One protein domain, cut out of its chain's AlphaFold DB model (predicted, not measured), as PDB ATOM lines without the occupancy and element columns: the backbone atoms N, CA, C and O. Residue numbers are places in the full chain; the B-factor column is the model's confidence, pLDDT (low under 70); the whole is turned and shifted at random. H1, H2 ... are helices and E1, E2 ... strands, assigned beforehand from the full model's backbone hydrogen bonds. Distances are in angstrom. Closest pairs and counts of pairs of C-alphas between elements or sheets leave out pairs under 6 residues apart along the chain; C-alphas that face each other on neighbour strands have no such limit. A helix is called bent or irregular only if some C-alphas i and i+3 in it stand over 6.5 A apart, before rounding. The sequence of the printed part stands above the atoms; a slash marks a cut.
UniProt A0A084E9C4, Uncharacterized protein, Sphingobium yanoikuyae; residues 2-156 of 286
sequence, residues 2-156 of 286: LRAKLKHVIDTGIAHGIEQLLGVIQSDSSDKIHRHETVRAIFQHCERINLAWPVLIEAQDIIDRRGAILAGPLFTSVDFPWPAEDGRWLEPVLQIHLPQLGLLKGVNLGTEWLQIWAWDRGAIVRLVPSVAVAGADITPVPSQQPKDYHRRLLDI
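This is residues 2 to 156 of the 286 residues of an uncharacterized protein of Sphingobium yanoikuyae (UniProt A0A084E9C4). A small twisted sheet of three strands, E1 to E3, makes the core, with H2 crossing one of its faces and the long helix H1 folding back on H2 as the other half of a helical hairpin. The unnamed residues 72 to 83 cover much of the sheet's other face, and residues 69 to 70 pair with E1, while H6 lies far out. The printed part has 155 residues, with six named helices and three named strands in the order H1 H2 H3 E1 H4 E2 E3 H5 H6; the sheet runs E1, E2, E3, antiparallel throughout, and the class is mixed, helices and strands. It is compact, with a radius of gyration of the C-alphas of 15.4 A and spans of 42 by 39 by 32 A.

The inner strand E2, residues 112 to 119, is antiparallel to E1, residues 91 to 97, at 165 degrees, with N 93 and O 116 2.9 A apart. E2 and E3, residues 122 to 129, form a hairpin at 159 degrees, with N 115 and O 126 2.8 A apart. The sheet is twisted, its C-alphas lying up to 4.1 A off its plane. H2, residues 37 to 46, is on the sheet at a height of 9.9 A, making two layers, a helix on one face of a sheet. It lies over E2 and E3, and runs across the strands at 73 degrees to E2 on the local plane. H1, residues 2 to 26, touches H2 with residues 17 to 25 alone, at a shallow tilt of 20 degrees, opposite ways; their closest C-alphas, of Val 24 and Thr 38, are 6.4 A apart. H1 only grazes the sheet with residues 14 to 18, as do H4, residues 98 to 105, with 98 to 100, and H5, residues 130 to 135, with 130 to 133. H3, residues 53 to 59, is only just not on the sheet, with 4 pairs of C-alphas within 10 A. H6, residues 149 to 154, is apart from the other named elements. Each O i to N i+4 pair is within hydrogen-bond range in H1 to H5; H6 has 0 of 2, and 1 of 3 O i to N i+3 pairs.

H1 begins at C-alpha 2 (27.126, 39.952, -16.596) and is 36.1 A long. E1 measures 18.9 A, E2 23.1 A and E3 23.4 A; E3 begins at C-alpha 122 (2.727, 29.123, 1.280). H2 is 13.8 A long, H4 10.6 A, H3 9.9 A and H5 8.7 A. H6, 9.7 A, ends at C-alpha 154 (5.992, 46.424, -0.121) and is only just irregular, C-alphas 149 and 152 being 6.8 A apart.

The C-alphas of Leu 2 and Ser 30 are the two farthest apart, at 44.3 A. The printed part has no cut. The links from H3 to E1, 31 residues, and from H5 to H6, 13 residues, are long; residues 29 to 34 stand free. Mean pLDDT of the printed part is 70.0, and residues 2 to 56 and 144 to 156 are under 70.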
ATOM      1  N   LEU A   2      28.371  40.274 -17.328       36.25
ATOM      2  CA  LEU A   2      27.126  39.952 -16.596       36.25
ATOM      3  C   LEU A   2      26.924  38.449 -16.304       36.25
ATOM      4  O   LEU A   2      26.652  38.069 -15.171       36.25
ATOM      5  N   ARG A   3      27.157  37.582 -17.301       36.56
ATOM      6  CA  ARG A   3      27.049  36.115 -17.150       36.56
ATOM      7  C   ARG A   3      27.974  35.536 -16.069       36.56
ATOM      8  O   ARG A   3      27.582  34.612 -15.370       36.56
ATOM      9  N   ALA A   4      29.185  36.079 -15.923       40.09
ATOM     10  CA  ALA A   4      30.157  35.609 -14.933       40.09
ATOM     11  C   ALA A   4      29.797  36.081 -13.515       40.09
ATOM     12  O   ALA A   4      29.858  35.290 -12.577       40.09
ATOM     13  N   LYS A   5      29.346  37.340 -13.375       39.72
ATOM     14  CA  LYS A   5      28.894  37.917 -12.096       39.72
ATOM     15  C   LYS A   5      27.642  37.200 -11.564       39.72
ATOM     16  O   LYS A   5      27.611  36.815 -10.400       39.72
ATOM     17  N   LEU A   6      26.657  36.930 -12.430       40.19
ATOM     18  CA  LEU A   6      25.438  36.201 -12.059       40.19
ATOM     19  C   LEU A   6      25.742  34.761 -11.621       40.19
ATOM     20  O   LEU A   6      25.244  34.310 -10.594       40.19
ATOM     21  N   LYS A   7      26.618  34.063 -12.356       42.06
ATOM     22  CA  LYS A   7      27.041  32.703 -12.010       42.06
ATOM     23  C   LYS A   7      27.702  32.637 -10.627       42.06
ATOM     24  O   LYS A   7      27.378  31.752  -9.849       42.06
ATOM     25  N   HIS A   8      28.582  33.583 -10.300       46.25
ATOM     26  CA  HIS A   8      29.288  33.597  -9.017       46.25
ATOM     27  C   HIS A   8      28.357  33.828  -7.810       46.25
ATOM     28  O   HIS A   8      28.483  33.141  -6.795       46.25
ATOM     29  N   VAL A   9      27.400  34.760  -7.929       42.97
ATOM     30  CA  VAL A   9      26.391  35.028  -6.885       42.97
ATOM     31  C   VAL A   9      25.532  33.791  -6.629       42.97
ATOM     32  O   VAL A   9      25.311  33.423  -5.477       42.97
ATOM     33  N   ILE A  10      25.109  33.120  -7.703       45.88
ATOM     34  CA  ILE A  10      24.344  31.872  -7.634       45.88
ATOM     35  C   ILE A  10      25.167  30.783  -6.940       45.88
ATOM     36  O   ILE A  10      24.702  30.217  -5.955       45.88
ATOM     37  N   ASP A  11      26.403  30.538  -7.384       44.59
ATOM     38  CA  ASP A  11      27.267  29.489  -6.826       44.59
ATOM     39  C   ASP A  11      27.537  29.698  -5.316       44.59
ATOM     40  O   ASP A  11      27.507  28.745  -4.535       44.59
ATOM     41  N   THR A  12      27.743  30.948  -4.886       47.56
ATOM     42  CA  THR A  12      28.047  31.294  -3.483       47.56
ATOM     43  C   THR A  12      26.801  31.245  -2.596       47.56
ATOM     44  O   THR A  12      26.844  30.708  -1.486       47.56
ATOM     45  N   GLY A  13      25.668  31.750  -3.095       49.78
ATOM     46  CA  GLY A  13      24.382  31.665  -2.402       49.78
ATOM     47  C   GLY A  13      23.942  30.214  -2.206       49.78
ATOM     48  O   GLY A  13      23.518  29.847  -1.112       49.78
ATOM     49  N   ILE A  14      24.122  29.372  -3.232       48.38
ATOM     50  CA  ILE A  14      23.839  27.933  -3.175       48.38
ATOM     51  C   ILE A  14      24.637  27.263  -2.057       48.38
ATOM     52  O   ILE A  14      24.040  26.551  -1.255       48.38
ATOM     53  N   ALA A  15      25.951  27.493  -1.969       47.78
ATOM     54  CA  ALA A  15      26.785  26.864  -0.944       47.78
ATOM     55  C   ALA A  15      26.298  27.201   0.477       47.78
ATOM     56  O   ALA A  15      26.100  26.302   1.295       47.78
ATOM     57  N   HIS A  16      26.004  28.477   0.738       51.38
ATOM     58  CA  HIS A  16      25.528  28.927   2.047       51.38
ATOM     59  C   HIS A  16      24.113  28.422   2.381       51.38
ATOM     60  O   HIS A  16      23.863  27.937   3.487       51.38
ATOM     61  N   GLY A  17      23.187  28.488   1.419       51.94
ATOM     62  CA  GLY A  17      21.826  27.972   1.587       51.94
ATOM     63  C   GLY A  17      21.807  26.458   1.814       51.94
ATOM     64  O   GLY A  17      21.042  25.962   2.641       51.94
ATOM     65  N   ILE A  18      22.697  25.725   1.138       53.09
ATOM     66  CA  ILE A  18      22.904  24.288   1.340       53.09
ATOM     67  C   ILE A  18      23.433  24.006   2.746       53.09
ATOM     68  O   ILE A  18      22.881  23.146   3.423       53.09
ATOM     69  N   GLU A  19      24.455  24.716   3.222       54.47
ATOM     70  CA  GLU A  19      25.008  24.500   4.568       54.47
ATOM     71  C   GLU A  19      23.971  24.690   5.678       54.47
ATOM     72  O   GLU A  19      23.927  23.901   6.623       54.47
ATOM     73  N   GLN A  20      23.086  25.673   5.543       53.44
ATOM     74  CA  GLN A  20      22.018  25.898   6.515       53.44
ATOM     75  C   GLN A  20      20.883  24.886   6.403       53.44
ATOM     76  O   GLN A  20      20.437  24.370   7.427       53.44
ATOM     77  N   LEU A  21      20.464  24.543   5.179       52.16
ATOM     78  CA  LEU A  21      19.529  23.442   4.933       52.16
ATOM     79  C   LEU A  21      20.024  22.166   5.625       52.16
ATOM     80  O   LEU A  21      19.273  21.462   6.299       52.16
ATOM     81  N   LEU A  22      21.317  21.898   5.479       52.81
ATOM     82  CA  LEU A  22      21.992  20.757   6.069       52.81
ATOM     83  C   LEU A  22      22.081  20.847   7.590       52.81
ATOM     84  O   LEU A  22      21.859  19.834   8.244       52.81
ATOM     85  N   GLY A  23      22.365  22.022   8.153       54.78
ATOM     86  CA  GLY A  23      22.353  22.233   9.601       54.78
ATOM     87  C   GLY A  23      21.004  21.866  10.219       54.78
ATOM     88  O   GLY A  23      20.964  21.149  11.215       54.78
ATOM     89  N   VAL A  24      19.908  22.261   9.565       50.31
ATOM     90  CA  VAL A  24      18.548  21.950  10.027       50.31
ATOM     91  C   VAL A  24      18.201  20.466   9.853       50.31
ATOM     92  O   VAL A  24      17.596  19.877  10.744       50.31
ATOM     93  N   ILE A  25      18.609  19.830   8.748       49.97
ATOM     94  CA  ILE A  25      18.402  18.381   8.540       49.97
ATOM     95  C   ILE A  25      19.197  17.553   9.563       49.97
ATOM     96  O   ILE A  25      18.735  16.503  10.001       49.97
ATOM     97  N   GLN A  26      20.400  17.998   9.940       49.69
ATOM     98  CA  GLN A  26      21.285  17.265  10.851       49.69
ATOM     99  C   GLN A  26      20.923  17.438  12.331       49.69
ATOM    100  O   GLN A  26      21.259  16.563  13.129       49.69
ATOM    101  N   SER A  27      20.263  18.533  12.717       50.66
ATOM    102  CA  SER A  27      19.889  18.779  14.114       50.66
ATOM    103  C   SER A  27      18.617  18.054  14.562       50.66
ATOM    104  O   SER A  27      18.323  18.070  15.755       50.66
ATOM    105  N   ASP A  28      17.864  17.428  13.652       48.44
ATOM    106  CA  ASP A  28      16.511  16.953  13.945       48.44
ATOM    107  C   ASP A  28      16.360  15.435  13.727       48.44
ATOM    108  O   ASP A  28      16.407  14.924  12.609       48.44
ATOM    109  N   SER A  29      16.225  14.691  14.830       43.75
ATOM    110  CA  SER A  29      16.220  13.215  14.868       43.75
ATOM    111  C   SER A  29      14.833  12.600  15.093       43.75
ATOM    112  O   SER A  29      14.734  11.409  15.390       43.75
ATOM    113  N   SER A  30      13.748  13.378  14.964       42.19
ATOM    114  CA  SER A  30      12.393  12.897  15.264       42.19
ATOM    115  C   SER A  30      11.435  12.944  14.068       42.19
ATOM    116  O   SER A  30      11.339  13.906  13.314       42.19
ATOM    117  N   ASP A  31      10.727  11.832  13.891       46.19
ATOM    118  CA  ASP A  31      10.227  11.336  12.607       46.19
ATOM    119  C   ASP A  31       8.906  11.963  12.123       46.19
ATOM    120  O   ASP A  31       8.334  11.538  11.119       46.19
ATOM    121  N   LYS A  32       8.332  12.942  12.829       42.09
ATOM    122  CA  LYS A  32       7.027  13.512  12.463       42.09
ATOM    123  C   LYS A  32       6.937  14.959  12.931       42.09
ATOM    124  O   LYS A  32       6.958  15.202  14.125       42.09
ATOM    125  N   ILE A  33       6.662  15.858  11.980       37.22
ATOM    126  CA  ILE A  33       6.191  17.243  12.182       37.22
ATOM    127  C   ILE A  33       7.312  18.269  12.420       37.22
ATOM    128  O   ILE A  33       7.464  18.720  13.532       37.22
ATOM    129  N   HIS A  34       7.999  18.713  11.354       39.22
ATOM    130  CA  HIS A  34       8.420  20.121  11.147       39.22
ATOM    131  C   HIS A  34       8.666  20.456   9.660       39.22
ATOM    132  O   HIS A  34       9.440  21.348   9.319       39.22
ATOM    133  N   ARG A  35       7.904  19.844   8.733       45.56
ATOM    134  CA  ARG A  35       7.885  20.259   7.308       45.56
ATOM    135  C   ARG A  35       7.549  21.746   7.107       45.56
ATOM    136  O   ARG A  35       7.664  22.235   5.997       45.56
ATOM    137  N   HIS A  36       7.132  22.451   8.157       42.53
ATOM    138  CA  HIS A  36       6.820  23.870   8.137       42.53
ATOM    139  C   HIS A  36       7.951  24.772   8.648       42.53
ATOM    140  O   HIS A  36       8.063  25.878   8.138       42.53
ATOM    141  N   GLU A  37       8.779  24.353   9.615       46.41
ATOM    142  CA  GLU A  37       9.791  25.236  10.227       46.41
ATOM    143  C   GLU A  37      11.106  25.234   9.460       46.41
ATOM    144  O   GLU A  37      11.604  26.302   9.135       46.41
ATOM    145  N   THR A  38      11.612  24.064   9.063       46.66
ATOM    146  CA  THR A  38      12.771  23.961   8.162       46.66
ATOM    147  C   THR A  38      12.491  24.653   6.836       46.66
ATOM    148  O   THR A  38      13.294  25.442   6.353       46.66
ATOM    149  N   VAL A  39      11.305  24.407   6.276       47.19
ATOM    150  CA  VAL A  39      10.840  25.064   5.055       47.19
ATOM    151  C   VAL A  39      10.727  26.571   5.280       47.19
ATOM    152  O   VAL A  39      11.259  27.326   4.476       47.19
ATOM    153  N   ARG A  40      10.158  27.025   6.405       50.84
ATOM    154  CA  ARG A  40      10.106  28.452   6.770       50.84
ATOM    155  C   ARG A  40      11.494  29.081   6.968       50.84
ATOM    156  O   ARG A  40      11.663  30.228   6.582       50.84
ATOM    157  N   ALA A  41      12.473  28.369   7.520       52.91
ATOM    158  CA  ALA A  41      13.840  28.864   7.696       52.91
ATOM    159  C   ALA A  41      14.564  29.009   6.349       52.91
ATOM    160  O   ALA A  41      15.163  30.048   6.081       52.91
ATOM    161  N   ILE A  42      14.426  28.017   5.458       51.59
ATOM    162  CA  ILE A  42      14.880  28.131   4.062       51.59
ATOM    163  C   ILE A  42      14.203  29.337   3.408       51.59
ATOM    164  O   ILE A  42      14.874  30.115   2.740       51.59
ATOM    165  N   PHE A  43      12.899  29.523   3.635       51.31
ATOM    166  CA  PHE A  43      12.157  30.666   3.115       51.31
ATOM    167  C   PHE A  43      12.690  31.997   3.597       51.31
ATOM    168  O   PHE A  43      12.991  32.832   2.762       51.31
ATOM    169  N   GLN A  44      12.875  32.186   4.899       53.59
ATOM    170  CA  GLN A  44      13.390  33.440   5.454       53.59
ATOM    171  C   GLN A  44      14.757  33.823   4.873       53.59
ATOM    172  O   GLN A  44      15.059  35.005   4.705       53.59
ATOM    173  N   HIS A  45      15.580  32.834   4.520       49.69
ATOM    174  CA  HIS A  45      16.860  33.083   3.859       49.69
ATOM    175  C   HIS A  45      16.743  33.272   2.351       49.69
ATOM    176  O   HIS A  45      17.438  34.122   1.798       49.69
ATOM    177  N   CYS A  46      15.855  32.543   1.679       43.50
ATOM    178  CA  CYS A  46      15.617  32.710   0.245       43.50
ATOM    179  C   CYS A  46      14.846  33.996  -0.077       43.50
ATOM    180  O   CYS A  46      15.105  34.601  -1.110       43.50
ATOM    181  N   GLU A  47      13.986  34.476   0.828       46.25
ATOM    182  CA  GLU A  47      13.309  35.780   0.759       46.25
ATOM    183  C   GLU A  47      14.320  36.921   0.576       46.25
ATOM    184  O   GLU A  47      14.021  37.914  -0.081       46.25
ATOM    185  N   ARG A  48      15.549  36.754   1.086       47.00
ATOM    186  CA  ARG A  48      16.647  37.722   0.936       47.00
ATOM    187  C   ARG A  48      17.386  37.628  -0.403       47.00
ATOM    188  O   ARG A  48      18.133  38.543  -0.735       47.00
ATOM    189  N   ILE A  49      17.208  36.536  -1.151       46.50
ATOM    190  CA  ILE A  49      17.922  36.229  -2.407       46.50
ATOM    191  C   ILE A  49      16.938  36.146  -3.592       46.50
ATOM    192  O   ILE A  49      17.341  35.867  -4.717       46.50
ATOM    193  N   ASN A  50      15.649  36.427  -3.374       51.47
ATOM    194  CA  ASN A  50      14.624  36.357  -4.411       51.47
ATOM    195  C   ASN A  50      14.978  37.249  -5.609       51.47
ATOM    196  O   ASN A  50      14.955  38.480  -5.534       51.47
ATOM    197  N   LEU A  51      15.290  36.612  -6.742       53.31
ATOM    198  CA  LEU A  51      15.444  37.312  -8.006       53.31
ATOM    199  C   LEU A  51      14.068  37.780  -8.473       53.31
ATOM    200  O   LEU A  51      13.137  36.985  -8.607       53.31
ATOM    201  N   ALA A  52      13.945  39.075  -8.757       59.41
ATOM    202  CA  ALA A  52      12.727  39.624  -9.333       59.41
ATOM    203  C   ALA A  52      12.373  38.900 -10.645       59.41
ATOM    204  O   ALA A  52      13.253  38.544 -11.428       59.41
ATOM    205  N   TRP A  53      11.078  38.736 -10.925       63.91
ATOM    206  CA  TRP A  53      10.581  38.017 -12.107       63.91
ATOM    207  C   TRP A  53      11.232  38.421 -13.446       63.91
ATOM    208  O   TRP A  53      11.548  37.529 -14.236       63.91
ATOM    209  N   PRO A  54      11.506  39.716 -13.723       62.44
ATOM    210  CA  PRO A  54      12.233  40.109 -14.934       62.44
ATOM    211  C   PRO A  54      13.626  39.470 -15.038       62.44
ATOM    212  O   PRO A  54      14.015  39.008 -16.108       62.44
ATOM    213  N   VAL A  55      14.338  39.342 -13.915       64.88
ATOM    214  CA  VAL A  55      15.655  38.696 -13.859       64.88
ATOM    215  C   VAL A  55      15.539  37.198 -14.141       64.88
ATOM    216  O   VAL A  55      16.390  36.646 -14.832       64.88
ATOM    217  N   LEU A  56      14.478  36.530 -13.670       69.19
ATOM    218  CA  LEU A  56      14.242  35.112 -13.977       69.19
ATOM    219  C   LEU A  56      14.073  34.873 -15.483       69.19
ATOM    220  O   LEU A  56      14.596  33.890 -16.010       69.19
ATOM    221  N   ILE A  57      13.372  35.778 -16.172       72.69
ATOM    222  CA  ILE A  57      13.169  35.713 -17.625       72.69
ATOM    223  C   ILE A  57      14.496  35.920 -18.359       72.69
ATOM    224  O   ILE A  57      14.812  35.143 -19.257       72.69
ATOM    225  N   GLU A  58      15.282  36.926 -17.983       72.69
ATOM    226  CA  GLU A  58      16.576  37.211 -18.622       72.69
ATOM    227  C   GLU A  58      17.615  36.111 -18.364       72.69
ATOM    228  O   GLU A  58      18.434  35.786 -19.225       72.69
ATOM    229  N   ALA A  59      17.583  35.513 -17.174       72.44
ATOM    230  CA  ALA A  59      18.560  34.520 -16.761       72.44
ATOM    231  C   ALA A  59      18.291  33.115 -17.326       72.44
ATOM    232  O   ALA A  59      19.186  32.267 -17.286       72.44
ATOM    233  N   GLN A  60      17.094  32.855 -17.866       82.44
ATOM    234  CA  GLN A  60      16.676  31.511 -18.284       82.44
ATOM    235  C   GLN A  60      17.556  30.885 -19.370       82.44
ATOM    236  O   GLN A  60      17.714  29.667 -19.387       82.44
ATOM    237  N   ASP A  61      18.145  31.715 -20.235       79.25
ATOM    238  CA  ASP A  61      19.016  31.283 -21.336       79.25
ATOM    239  C   ASP A  61      20.498  31.226 -20.933       79.25
ATOM    240  O   ASP A  61      21.364  30.835 -21.718       79.25
ATOM    241  N   ILE A  62      20.818  31.680 -19.721       77.38
ATOM    242  CA  ILE A  62      22.190  31.820 -19.218       77.38
ATOM    243  C   ILE A  62      22.491  30.743 -18.179       77.38
ATOM    244  O   ILE A  62      23.624  30.268 -18.086       77.38
ATOM    245  N   ILE A  63      21.488  30.385 -17.383       79.62
ATOM    246  CA  ILE A  63      21.611  29.431 -16.290       79.62
ATOM    247  C   ILE A  63      21.308  28.028 -16.810       79.62
ATOM    248  O   ILE A  63      20.300  27.803 -17.478       79.62
ATOM    249  N   ASP A  64      22.150  27.058 -16.449       87.62
ATOM    250  CA  ASP A  64      21.808  25.653 -16.641       87.62
ATOM    251  C   ASP A  64      20.728  25.243 -15.638       87.62
ATOM    252  O   ASP A  64      20.998  24.884 -14.490       87.62
ATOM    253  N   ARG A  65      19.479  25.284 -16.104       92.25
ATOM    254  CA  ARG A  65      18.288  24.972 -15.310       92.25
ATOM    255  C   ARG A  65      18.235  23.513 -14.848       92.25
ATOM    256  O   ARG A  65      17.376  23.190 -14.035       92.25
ATOM    257  N   ARG A  66      19.131  22.637 -15.322       93.19
ATOM    258  CA  ARG A  66      19.269  21.237 -14.871       93.19
ATOM    259  C   ARG A  66      20.227  21.074 -13.687       93.19
ATOM    260  O   ARG A  66      20.380  19.959 -13.201       93.19
ATOM    261  N   GLY A  67      20.875  22.149 -13.239       88.94
ATOM    262  CA  GLY A  67      21.796  22.150 -12.103       88.94
ATOM    263  C   GLY A  67      21.125  22.424 -10.756       88.94
ATOM    264  O   GLY A  67      19.913  22.622 -10.664       88.94
ATOM    265  N   ALA A  68      21.923  22.454  -9.686       84.75
ATOM    266  CA  ALA A  68      21.468  23.001  -8.412       84.75
ATOM    267  C   ALA A  68      21.375  24.531  -8.526       84.75
ATOM    268  O   ALA A  68      22.283  25.157  -9.066       84.75
ATOM    269  N   ILE A  69      20.271  25.121  -8.069       83.88
ATOM    270  CA  ILE A  69      19.967  26.549  -8.229       83.88
ATOM    271  C   ILE A  69      19.319  27.069  -6.950       83.88
ATOM    272  O   ILE A  69      18.397  26.443  -6.433       83.88
ATOM    273  N   LEU A  70      19.754  28.238  -6.484       79.00
ATOM    274  CA  LEU A  70      19.079  29.014  -5.447       79.00
ATOM    275  C   LEU A  70      18.474  30.268  -6.085       79.00
ATOM    276  O   LEU A  70      19.173  30.978  -6.805       79.00
ATOM    277  N   ALA A  71      17.188  30.508  -5.831       76.75
ATOM    278  CA  ALA A  71      16.435  31.687  -6.260       76.75
ATOM    279  C   ALA A  71      16.555  32.038  -7.761       76.75
ATOM    280  O   ALA A  71      16.564  33.204  -8.135       76.75
ATOM    281  N   GLY A  72      16.657  31.037  -8.638       83.31
ATOM    282  CA  GLY A  72      16.780  31.211 -10.090       83.31
ATOM    283  C   GLY A  72      15.771  30.363 -10.865       83.31
ATOM    284  O   GLY A  72      15.033  29.590 -10.264       83.31
ATOM    285  N   PRO A  73      15.715  30.460 -12.204       87.50
ATOM    286  CA  PRO A  73      14.787  29.665 -13.001       87.50
ATOM    287  C   PRO A  73      15.111  28.171 -12.850       87.50
ATOM    288  O   PRO A  73      16.130  27.693 -13.341       87.50
ATOM    289  N   LEU A  74      14.247  27.416 -12.168       93.50
ATOM    290  CA  LEU A  74      14.460  25.979 -11.948       93.50
ATOM    291  C   LEU A  74      14.109  25.178 -13.205       93.50
ATOM    292  O   LEU A  74      13.516  25.697 -14.161       93.50
ATOM    293  N   PHE A  75      14.447  23.891 -13.207       95.81
ATOM    294  CA  PHE A  75      14.022  22.973 -14.255       95.81
ATOM    295  C   PHE A  75      12.492  22.907 -14.311       95.81
ATOM    296  O   PHE A  75      11.823  22.624 -13.316       95.81
ATOM    297  N   THR A  76      11.934  23.107 -15.499       96.75
ATOM    298  CA  THR A  76      10.542  22.773 -15.800       96.75
ATOM    299  C   THR A  76      10.497  22.067 -17.144       96.75
ATOM    300  O   THR A  76      11.342  22.307 -18.004       96.75
ATOM    301  N   SER A  77       9.515  21.198 -17.332       97.25
ATOM    302  CA  SER A  77       9.257  20.492 -18.592       97.25
ATOM    303  C   SER A  77       7.750  20.381 -18.816       97.25
ATOM    304  O   SER A  77       6.975  20.950 -18.049       97.25
ATOM    305  N   VAL A  78       7.319  19.689 -19.871       96.44
ATOM    306  CA  VAL A  78       5.888  19.428 -20.107       96.44
ATOM    307  C   VAL A  78       5.294  18.571 -18.984       96.44
ATOM    308  O   VAL A  78       4.224  18.895 -18.479       96.44
ATOM    309  N   ASP A  79       6.020  17.541 -18.540       96.25
ATOM    310  CA  ASP A  79       5.579  16.646 -17.459       96.25
ATOM    311  C   ASP A  79       5.721  17.287 -16.070       96.25
ATOM    312  O   ASP A  79       5.001  16.946 -15.132       96.25
ATOM    313  N   PHE A  80       6.638  18.250 -15.941       96.62
ATOM    314  CA  PHE A  80       6.890  19.005 -14.714       96.62
ATOM    315  C   PHE A  80       6.756  20.506 -14.988       96.62
ATOM    316  O   PHE A  80       7.764  21.226 -14.978       96.62
ATOM    317  N   PRO A  81       5.534  20.999 -15.260       96.25
ATOM    318  CA  PRO A  81       5.326  22.386 -15.645       96.25
ATOM    319  C   PRO A  81       5.655  23.329 -14.490       96.25
ATOM    320  O   PRO A  81       5.661  22.935 -13.315       96.25
ATOM    321  N   TRP A  82       5.903  24.594 -14.822       95.38
ATOM    322  CA  TRP A  82       6.009  25.647 -13.817       95.38
ATOM    323  C   TRP A  82       4.758  25.610 -12.926       95.38
ATOM    324  O   TRP A  82       3.646  25.581 -13.453       95.38
ATOM    325  N   PRO A  83       4.887  25.505 -11.597       93.31
ATOM    326  CA  PRO A  83       3.713  25.395 -10.748       93.31
ATOM    327  C   PRO A  83       2.901  26.688 -10.766       93.31
ATOM    328  O   PRO A  83       3.464  27.785 -10.747       93.31
ATOM    329  N   ALA A  84       1.577  26.550 -10.758       91.12
ATOM    330  CA  ALA A  84       0.652  27.663 -10.619       91.12
ATOM    331  C   ALA A  84      -0.406  27.361  -9.558       91.12
ATOM    332  O   ALA A  84      -0.887  26.230  -9.477       91.12
ATOM    333  N   GLU A  85      -0.809  28.379  -8.806       85.19
ATOM    334  CA  GLU A  85      -1.975  28.348  -7.920       85.19
ATOM    335  C   GLU A  85      -2.821  29.598  -8.163       85.19
ATOM    336  O   GLU A  85      -2.284  30.684  -8.384       85.19
ATOM    337  N   ASP A  86      -4.147  29.445  -8.212       85.62
ATOM    338  CA  ASP A  86      -5.093  30.539  -8.477       85.62
ATOM    339  C   ASP A  86      -4.740  31.385  -9.720       85.62
ATOM    340  O   ASP A  86      -4.923  32.602  -9.763       85.62
ATOM    341  N   GLY A  87      -4.199  30.730 -10.757       84.06
ATOM    342  CA  GLY A  87      -3.775  31.379 -12.001       84.06
ATOM    343  C   GLY A  87      -2.491  32.208 -11.885       84.06
ATOM    344  O   GLY A  87      -2.185  32.982 -12.794       84.06
ATOM    345  N   ARG A  88      -1.738  32.066 -10.792       83.19
ATOM    346  CA  ARG A  88      -0.461  32.743 -10.552       83.19
ATOM    347  C   ARG A  88       0.670  31.731 -10.512       83.19
ATOM    348  O   ARG A  88       0.576  30.712  -9.838       83.19
ATOM    349  N   TRP A  89       1.747  32.033 -11.222       89.38
ATOM    350  CA  TRP A  89       2.964  31.238 -11.165       89.38
ATOM    351  C   TRP A  89       3.650  31.404  -9.813       89.38
ATOM    352  O   TRP A  89       3.702  32.511  -9.277       89.38
ATOM    353  N   LEU A  90       4.177  30.305  -9.285       87.44
ATOM    354  CA  LEU A  90       4.965  30.326  -8.057       87.44
ATOM    355  C   LEU A  90       6.388  30.799  -8.333       87.44
ATOM    356  O   LEU A  90       6.928  30.581  -9.418       87.44
ATOM    357  N   GLU A  91       7.020  31.373  -7.321       85.25
ATOM    358  CA  GLU A  91       8.429  31.725  -7.361       85.25
ATOM    359  C   GLU A  91       9.333  30.516  -7.145       85.25
ATOM    360  O   GLU A  91       9.063  29.689  -6.269       85.25
ATOM    361  N   PRO A  92      10.419  30.409  -7.921       87.94
ATOM    362  CA  PRO A  92      11.425  29.395  -7.708       87.94
ATOM    363  C   PRO A  92      12.322  29.758  -6.527       87.94
ATOM    364  O   PRO A  92      12.879  30.851  -6.468       87.94
ATOM    365  N   VAL A  93      12.517  28.812  -5.615       82.56
ATOM    366  CA  VAL A  93      13.252  29.054  -4.366       82.56
ATOM    367  C   VAL A  93      14.556  28.281  -4.372       82.56
ATOM    368  O   VAL A  93      15.627  28.848  -4.189       82.56
ATOM    369  N   LEU A  94      14.477  26.973  -4.612       84.44
ATOM    370  CA  LEU A  94      15.618  26.069  -4.528       84.44
ATOM    371  C   LEU A  94      15.409  24.880  -5.458       84.44
ATOM    372  O   LEU A  94      14.320  24.316  -5.501       84.44
ATOM    373  N   GLN A  95      16.470  24.453  -6.130       90.50
ATOM    374  CA  GLN A  95      16.587  23.148  -6.766       90.50
ATOM    375  C   GLN A  95      17.899  22.499  -6.342       90.50
ATOM    376  O   GLN A  95      18.955  23.118  -6.457       90.50
ATOM    377  N   ILE A  96      17.855  21.248  -5.889       89.25
ATOM    378  CA  ILE A  96      19.054  20.506  -5.490       89.25
ATOM    379  C   ILE A  96      18.946  19.018  -5.808       89.25
ATOM    380  O   ILE A  96      17.879  18.415  -5.700       89.25
ATOM    381  N   HIS A  97      20.072  18.414  -6.191       92.62
ATOM    382  CA  HIS A  97      20.167  16.979  -6.433       92.62
ATOM    383  C   HIS A  97      20.360  16.234  -5.112       92.62
ATOM    384  O   HIS A  97      21.429  16.307  -4.499       92.62
ATOM    385  N   LEU A  98      19.330  15.512  -4.664       85.19
ATOM    386  CA  LEU A  98      19.358  14.817  -3.375       85.19
ATOM    387  C   LEU A  98      20.467  13.753  -3.279       85.19
ATOM    388  O   LEU A  98      21.106  13.700  -2.230       85.19
ATOM    389  N   PRO A  99      20.792  12.970  -4.331       88.38
ATOM    390  CA  PRO A  99      21.946  12.070  -4.310       88.38
ATOM    391  C   PRO A  99      23.271  12.761  -4.004       88.38
ATOM    392  O   PRO A  99      24.022  12.290  -3.154       88.38
ATOM    393  N   GLN A 100      23.567  13.877  -4.678       82.88
ATOM    394  CA  GLN A 100      24.812  14.618  -4.458       82.88
ATOM    395  C   GLN A 100      24.876  15.168  -3.033       82.88
ATOM    396  O   GLN A 100      25.897  15.023  -2.362       82.88
ATOM    397  N   LEU A 101      23.766  15.725  -2.542       80.19
ATOM    398  CA  LEU A 101      23.667  16.205  -1.167       80.19
ATOM    399  C   LEU A 101      23.847  15.069  -0.146       80.19
ATOM    400  O   LEU A 101      24.557  15.223   0.846       80.19
ATOM    401  N   GLY A 102      23.234  13.917  -0.411       75.31
ATOM    402  CA  GLY A 102      23.328  12.732   0.431       75.31
ATOM    403  C   GLY A 102      24.748  12.177   0.508       75.31
ATOM    404  O   GLY A 102      25.232  11.881   1.600       75.31
ATOM    405  N   LEU A 103      25.458  12.125  -0.626       76.81
ATOM    406  CA  LEU A 103      26.868  11.720  -0.689       76.81
ATOM    407  C   LEU A 103      27.762  12.610   0.178       76.81
ATOM    408  O   LEU A 103      28.581  12.088   0.932       76.81
ATOM    409  N   LEU A 104      27.569  13.932   0.129       74.31
ATOM    410  CA  LEU A 104      28.324  14.882   0.959       74.31
ATOM    411  C   LEU A 104      28.112  14.665   2.463       74.31
ATOM    412  O   LEU A 104      28.943  15.076   3.271       74.31
ATOM    413  N   LYS A 105      27.004  14.031   2.848       71.88
ATOM    414  CA  LYS A 105      26.612  13.828   4.246       71.88
ATOM    415  C   LYS A 105      26.656  12.380   4.711       71.88
ATOM    416  O   LYS A 105      26.395  12.124   5.883       71.88
ATOM    417  N   GLY A 106      26.988  11.443   3.827       82.06
ATOM    418  CA  GLY A 106      26.958  10.017   4.139       82.06
ATOM    419  C   GLY A 106      25.555   9.495   4.468       82.06
ATOM    420  O   GLY A 106      25.431   8.526   5.212       82.06
ATOM    421  N   VAL A 107      24.500  10.127   3.939       77.75
ATOM    422  CA  VAL A 107      23.101   9.723   4.158       77.75
ATOM    423  C   VAL A 107      22.371   9.539   2.830       77.75
ATOM    424  O   VAL A 107      22.639  10.231   1.853       77.75
ATOM    425  N   ASN A 108      21.429   8.597   2.770       87.62
ATOM    426  CA  ASN A 108      20.604   8.402   1.579       87.62
ATOM    427  C   ASN A 108      19.407   9.363   1.606       87.62
ATOM    428  O   ASN A 108      18.457   9.137   2.352       87.62
ATOM    429  N   LEU A 109      19.452  10.413   0.784       80.50
ATOM    430  CA  LEU A 109      18.372  11.401   0.657       80.50
ATOM    431  C   LEU A 109      17.422  11.115  -0.518       80.50
ATOM    432  O   LEU A 109      16.562  11.935  -0.817       80.50
ATOM    433  N   GLY A 110      17.561   9.967  -1.188       89.50
ATOM    434  CA  GLY A 110      16.772   9.601  -2.367       89.50
ATOM    435  C   GLY A 110      17.497   9.856  -3.690       89.50
ATOM    436  O   GLY A 110      18.665  10.232  -3.720       89.50
ATOM    437  N   THR A 111      16.800   9.603  -4.802       92.19
ATOM    438  CA  THR A 111      17.358   9.599  -6.175       92.19
ATOM    439  C   THR A 111      16.920  10.786  -7.037       92.19
ATOM    440  O   THR A 111      17.175  10.827  -8.244       92.19
ATOM    441  N   GLU A 112      16.197  11.724  -6.442       94.50
ATOM    442  CA  GLU A 112      15.432  12.756  -7.139       94.50
ATOM    443  C   GLU A 112      16.067  14.139  -6.974       94.50
ATOM    444  O   GLU A 112      16.973  14.361  -6.167       94.50
ATOM    445  N   TRP A 113      15.577  15.083  -7.763       94.56
ATOM    446  CA  TRP A 113      15.802  16.504  -7.564       94.56
ATOM    447  C   TRP A 113      14.711  17.059  -6.663       94.56
ATOM    448  O   TRP A 113      13.526  16.916  -6.958       94.56
ATOM    449  N   LEU A 114      15.111  17.716  -5.585       91.25
ATOM    450  CA  LEU A 114      14.212  18.496  -4.752       91.25
ATOM    451  C   LEU A 114      14.061  19.879  -5.367       91.25
ATOM    452  O   LEU A 114      15.062  20.545  -5.609       91.25
ATOM    453  N   GLN A 115      12.825  20.315  -5.566       92.88
ATOM    454  CA  GLN A 115      12.481  21.689  -5.893       92.88
ATOM    455  C   GLN A 115      11.580  22.280  -4.811       92.88
ATOM    456  O   GLN A 115      10.647  21.623  -4.342       92.88
ATOM    457  N   ILE A 116      11.827  23.536  -4.461       85.56
ATOM    458  CA  ILE A 116      10.980  24.331  -3.577       85.56
ATOM    459  C   ILE A 116      10.485  25.536  -4.365       85.56
ATOM    460  O   ILE A 116      11.260  26.206  -5.054       85.56
ATOM    461  N   TRP A 117       9.187  25.792  -4.247       88.31
ATOM    462  CA  TRP A 117       8.509  26.913  -4.876       88.31
ATOM    463  C   TRP A 117       7.639  27.633  -3.844       88.31
ATOM    464  O   TRP A 117       7.100  26.974  -2.954       88.31
ATOM    465  N   ALA A 118       7.470  28.947  -3.968       82.00
ATOM    466  CA  ALA A 118       6.697  29.762  -3.027       82.00
ATOM    467  C   ALA A 118       5.674  30.680  -3.678       82.00
ATOM    468  O   ALA A 118       5.767  31.017  -4.855       82.00
ATOM    469  N   TRP A 119       4.743  31.143  -2.851       79.69
ATOM    470  CA  TRP A 119       3.945  32.344  -3.071       79.69
ATOM    471  C   TRP A 119       3.641  33.006  -1.710       79.69
ATOM    472  O   TRP A 119       4.049  32.532  -0.650       79.69
ATOM    473  N   ASP A 120       2.851  34.079  -1.710       70.19
ATOM    474  CA  ASP A 120       2.525  34.904  -0.534       70.19
ATOM    475  C   ASP A 120       1.782  34.200   0.624       70.19
ATOM    476  O   ASP A 120       1.597  34.786   1.688       70.19
ATOM    477  N   ARG A 121       1.313  32.964   0.445       73.81
ATOM    478  CA  ARG A 121       0.510  32.213   1.427       73.81
ATOM    479  C   ARG A 121       1.075  30.830   1.716       73.81
ATOM    480  O   ARG A 121       0.457  30.084   2.472       73.81
ATOM    481  N   GLY A 122       2.206  30.465   1.118       76.44
ATOM    482  CA  GLY A 122       2.727  29.123   1.280       76.44
ATOM    483  C   GLY A 122       3.781  28.735   0.265       76.44
ATOM    484  O   GLY A 122       4.355  29.551  -0.449       76.44
ATOM    485  N   ALA A 123       4.040  27.437   0.252       80.94
ATOM    486  CA  ALA A 123       5.072  26.844  -0.555       80.94
ATOM    487  C   ALA A 123       4.714  25.422  -0.929       80.94
ATOM    488  O   ALA A 123       4.025  24.720  -0.185       80.94
ATOM    489  N   ILE A 124       5.261  24.983  -2.053       86.25
ATOM    490  CA  ILE A 124       5.183  23.594  -2.466       86.25
ATOM    491  C   ILE A 124       6.583  23.010  -2.577       86.25
ATOM    492  O   ILE A 124       7.545  23.663  -2.988       86.25
ATOM    493  N   VAL A 125       6.662  21.733  -2.229       88.31
ATOM    494  CA  VAL A 125       7.847  20.910  -2.412       88.31
ATOM    495  C   VAL A 125       7.541  19.910  -3.513       88.31
ATOM    496  O   VAL A 125       6.510  19.235  -3.477       88.31
ATOM    497  N   ARG A 126       8.430  19.818  -4.497       93.00
ATOM    498  CA  ARG A 126       8.302  18.906  -5.632       93.00
ATOM    499  C   ARG A 126       9.555  18.048  -5.731       93.00
ATOM    500  O   ARG A 126      10.664  18.565  -5.665       93.00
ATOM    501  N   LEU A 127       9.366  16.747  -5.923       94.38
ATOM    502  CA  LEU A 127      10.438  15.818  -6.267       94.38
ATOM    503  C   LEU A 127      10.358  15.524  -7.765       94.38
ATOM    504  O   LEU A 127       9.290  15.187  -8.277       94.38
ATOM    505  N   VAL A 128      11.470  15.709  -8.471       95.19
ATOM    506  CA  VAL A 128      11.574  15.483  -9.915       95.19
ATOM    507  C   VAL A 128      12.564  14.343 -10.161       95.19
ATOM    508  O   VAL A 128      13.722  14.445  -9.748       95.19
ATOM    509  N   PRO A 129      12.169  13.250 -10.837       96.94
ATOM    510  CA  PRO A 129      13.082  12.153 -11.137       96.94
ATOM    511  C   PRO A 129      14.319  12.624 -11.909       96.94
ATOM    512  O   PRO A 129      14.209  13.390 -12.865       96.94
ATOM    513  N   SER A 130      15.502  12.109 -11.555       94.75
ATOM    514  CA  SER A 130      16.758  12.461 -12.242       94.75
ATOM    515  C   SER A 130      16.703  12.205 -13.755       94.75
ATOM    516  O   SER A 130      17.253  12.981 -14.533       94.75
ATOM    517  N   VAL A 131      15.990  11.154 -14.181       94.94
ATOM    518  CA  VAL A 131      15.788  10.829 -15.604       94.94
ATOM    519  C   VAL A 131      14.985  11.897 -16.349       94.94
ATOM    520  O   VAL A 131      15.253  12.146 -17.521       94.94
ATOM    521  N   ALA A 132      14.050  12.568 -15.671       94.31
ATOM    522  CA  ALA A 132      13.267  13.645 -16.262       94.31
ATOM    523  C   ALA A 132      14.128  14.901 -16.464       94.31
ATOM    524  O   ALA A 132      14.094  15.499 -17.533       94.31
ATOM    525  N   VAL A 133      14.960  15.258 -15.479       91.56
ATOM    526  CA  VAL A 133      15.862  16.420 -15.580       91.56
ATOM    527  C   VAL A 133      16.900  16.237 -16.693       91.56
ATOM    528  O   VAL A 133      17.179  17.174 -17.441       91.56
ATOM    529  N   ALA A 134      17.444  15.025 -16.840       89.25
ATOM    530  CA  ALA A 134      18.462  14.726 -17.845       89.25
ATOM    531  C   ALA A 134      17.913  14.656 -19.282       89.25
ATOM    532  O   ALA A 134      18.603  15.067 -20.213       89.25
ATOM    533  N   GLY A 135      16.705  14.112 -19.466       81.69
ATOM    534  CA  GLY A 135      16.183  13.751 -20.789       81.69
ATOM    535  C   GLY A 135      15.116  14.677 -21.371       81.69
ATOM    536  O   GLY A 135      14.824  14.557 -22.556       81.69
ATOM    537  N   ALA A 136      14.513  15.565 -20.576       83.25
ATOM    538  CA  ALA A 136      13.373  16.350 -21.042       83.25
ATOM    539  C   ALA A 136      13.765  17.677 -21.704       83.25
ATOM    540  O   ALA A 136      14.762  18.324 -21.347       83.25
ATOM    541  N   ASP A 137      12.887  18.114 -22.607       92.62
ATOM    542  CA  ASP A 137      12.875  19.467 -23.144       92.62
ATOM    543  C   ASP A 137      12.451  20.456 -22.055       92.62
ATOM    544  O   ASP A 137      11.399  20.318 -21.418       92.62
ATOM    545  N   ILE A 138      13.302  21.456 -21.830       95.06
ATOM    546  CA  ILE A 138      13.055  22.494 -20.835       95.06
ATOM    547  C   ILE A 138      11.961  23.420 -21.362       95.06
ATOM    548  O   ILE A 138      12.082  23.985 -22.450       95.06
ATOM    549  N   THR A 139      10.907  23.614 -20.574       95.75
ATOM    550  CA  THR A 139       9.865  24.595 -20.890       95.75
ATOM    551  C   THR A 139      10.318  26.010 -20.521       95.75
ATOM    552  O   THR A 139      11.033  26.182 -19.528       95.75
ATOM    553  N   PRO A 140       9.936  27.040 -21.296       94.06
ATOM    554  CA  PRO A 140      10.352  28.418 -21.041       94.06
ATOM    555  C   PRO A 140       9.833  28.937 -19.693       94.06
ATOM    556  O   PRO A 140       8.800  28.481 -19.194       94.06
ATOM    557  N   VAL A 141      10.541  29.912 -19.117       91.31
ATOM    558  CA  VAL A 141      10.058  30.653 -17.941       91.31
ATOM    559  C   VAL A 141       8.788  31.415 -18.336       91.31
ATOM    560  O   VAL A 141       8.781  32.068 -19.386       91.31
ATOM    561  N   PRO A 142       7.704  31.367 -17.539       90.62
ATOM    562  CA  PRO A 142       6.487  32.090 -17.867       90.62
ATOM    563  C   PRO A 142       6.728  33.599 -18.006       90.62
ATOM    564  O   PRO A 142       7.222  34.263 -17.095       90.62
ATOM    565  N   SER A 143       6.333  34.154 -19.152       81.00
ATOM    566  CA  SER A 143       6.567  35.561 -19.506       81.00
ATOM    567  C   SER A 143       5.687  36.554 -18.744       81.00
ATOM    568  O   SER A 143       5.986  37.745 -18.711       81.00
ATOM    569  N   GLN A 144       4.591  36.087 -18.140       69.81
ATOM    570  CA  GLN A 144       3.671  36.933 -17.387       69.81
ATOM    571  C   GLN A 144       3.974  36.848 -15.895       69.81
ATOM    572  O   GLN A 144       3.710  35.831 -15.254       69.81
ATOM    573  N   GLN A 145       4.483  37.948 -15.346       63.81
ATOM    574  CA  GLN A 145       4.547  38.154 -13.906       63.81
ATOM    575  C   GLN A 145       3.113  38.217 -13.345       63.81
ATOM    576  O   GLN A 145       2.247  38.850 -13.965       63.81
ATOM    577  N   PRO A 146       2.811  37.598 -12.190       58.66
ATOM    578  CA  PRO A 146       1.507  37.772 -11.562       58.66
ATOM    579  C   PRO A 146       1.269  39.265 -11.288       58.66
ATOM    580  O   PRO A 146       2.106  39.927 -10.678       58.66
ATOM    581  N   LYS A 147       0.129  39.811 -11.737       52.91
ATOM    582  CA  LYS A 147      -0.161  41.264 -11.729       52.91
ATOM    583  C   LYS A 147      -0.091  41.945 -10.349       52.91
ATOM    584  O   LYS A 147      -0.023  43.166 -10.293       52.91
ATOM    585  N   ASP A 148      -0.056  41.174  -9.264       54.19
ATOM    586  CA  ASP A 148      -0.097  41.667  -7.881       54.19
ATOM    587  C   ASP A 148       1.162  41.329  -7.064       54.19
ATOM    588  O   ASP A 148       1.180  41.512  -5.848       54.19
ATOM    589  N   TYR A 149       2.215  40.817  -7.708       50.72
ATOM    590  CA  TYR A 149       3.325  40.176  -7.000       50.72
ATOM    591  C   TYR A 149       4.181  41.150  -6.172       50.72
ATOM    592  O   TYR A 149       4.554  40.853  -5.042       50.72
ATOM    593  N   HIS A 150       4.431  42.362  -6.678       48.59
ATOM    594  CA  HIS A 150       5.259  43.344  -5.965       48.59
ATOM    595  C   HIS A 150       4.556  44.018  -4.783       48.59
ATOM    596  O   HIS A 150       5.227  44.585  -3.926       48.59
ATOM    597  N   ARG A 151       3.219  43.982  -4.704       38.72
ATOM    598  CA  ARG A 151       2.504  44.854  -3.764       38.72
ATOM    599  C   ARG A 151       2.625  44.392  -2.311       38.72
ATOM    600  O   ARG A 151       2.770  45.222  -1.429       38.72
ATOM    601  N   ARG A 152       2.669  43.080  -2.049       39.31
ATOM    602  CA  ARG A 152       2.686  42.559  -0.667       39.31
ATOM    603  C   ARG A 152       4.054  42.503   0.009       39.31
ATOM    604  O   ARG A 152       4.102  42.622   1.225       39.31
ATOM    605  N   LEU A 153       5.150  42.395  -0.744       39.41
ATOM    606  CA  LEU A 153       6.499  42.586  -0.185       39.41
ATOM    607  C   LEU A 153       6.793  44.067   0.131       39.41
ATOM    608  O   LEU A 153       7.747  44.357   0.848       39.41
ATOM    609  N   LEU A 154       5.970  44.984  -0.396       34.25
ATOM    610  CA  LEU A 154       5.992  46.424  -0.121       34.25
ATOM    611  C   LEU A 154       4.968  46.852   0.948       34.25
ATOM    612  O   LEU A 154       5.174  47.874   1.588       34.25
ATOM    613  N   ASP A 155       3.908  46.070   1.188       35.72
ATOM    614  CA  ASP A 155       2.884  46.335   2.218       35.72
ATOM    615  C   ASP A 155       3.290  45.831   3.626       35.72
ATOM    616  O   ASP A 155       2.437  45.600   4.490       35.72
ATOM    617  N   ILE A 156       4.591  45.652   3.893       41.69
ATOM    618  CA  ILE A 156       5.079  45.489   5.268       41.69
ATOM    619  C   ILE A 156       4.884  46.840   5.962       41.69
ATOM    620  O   ILE A 156       5.558  47.810   5.637       41.69
TER     621      ILE A 156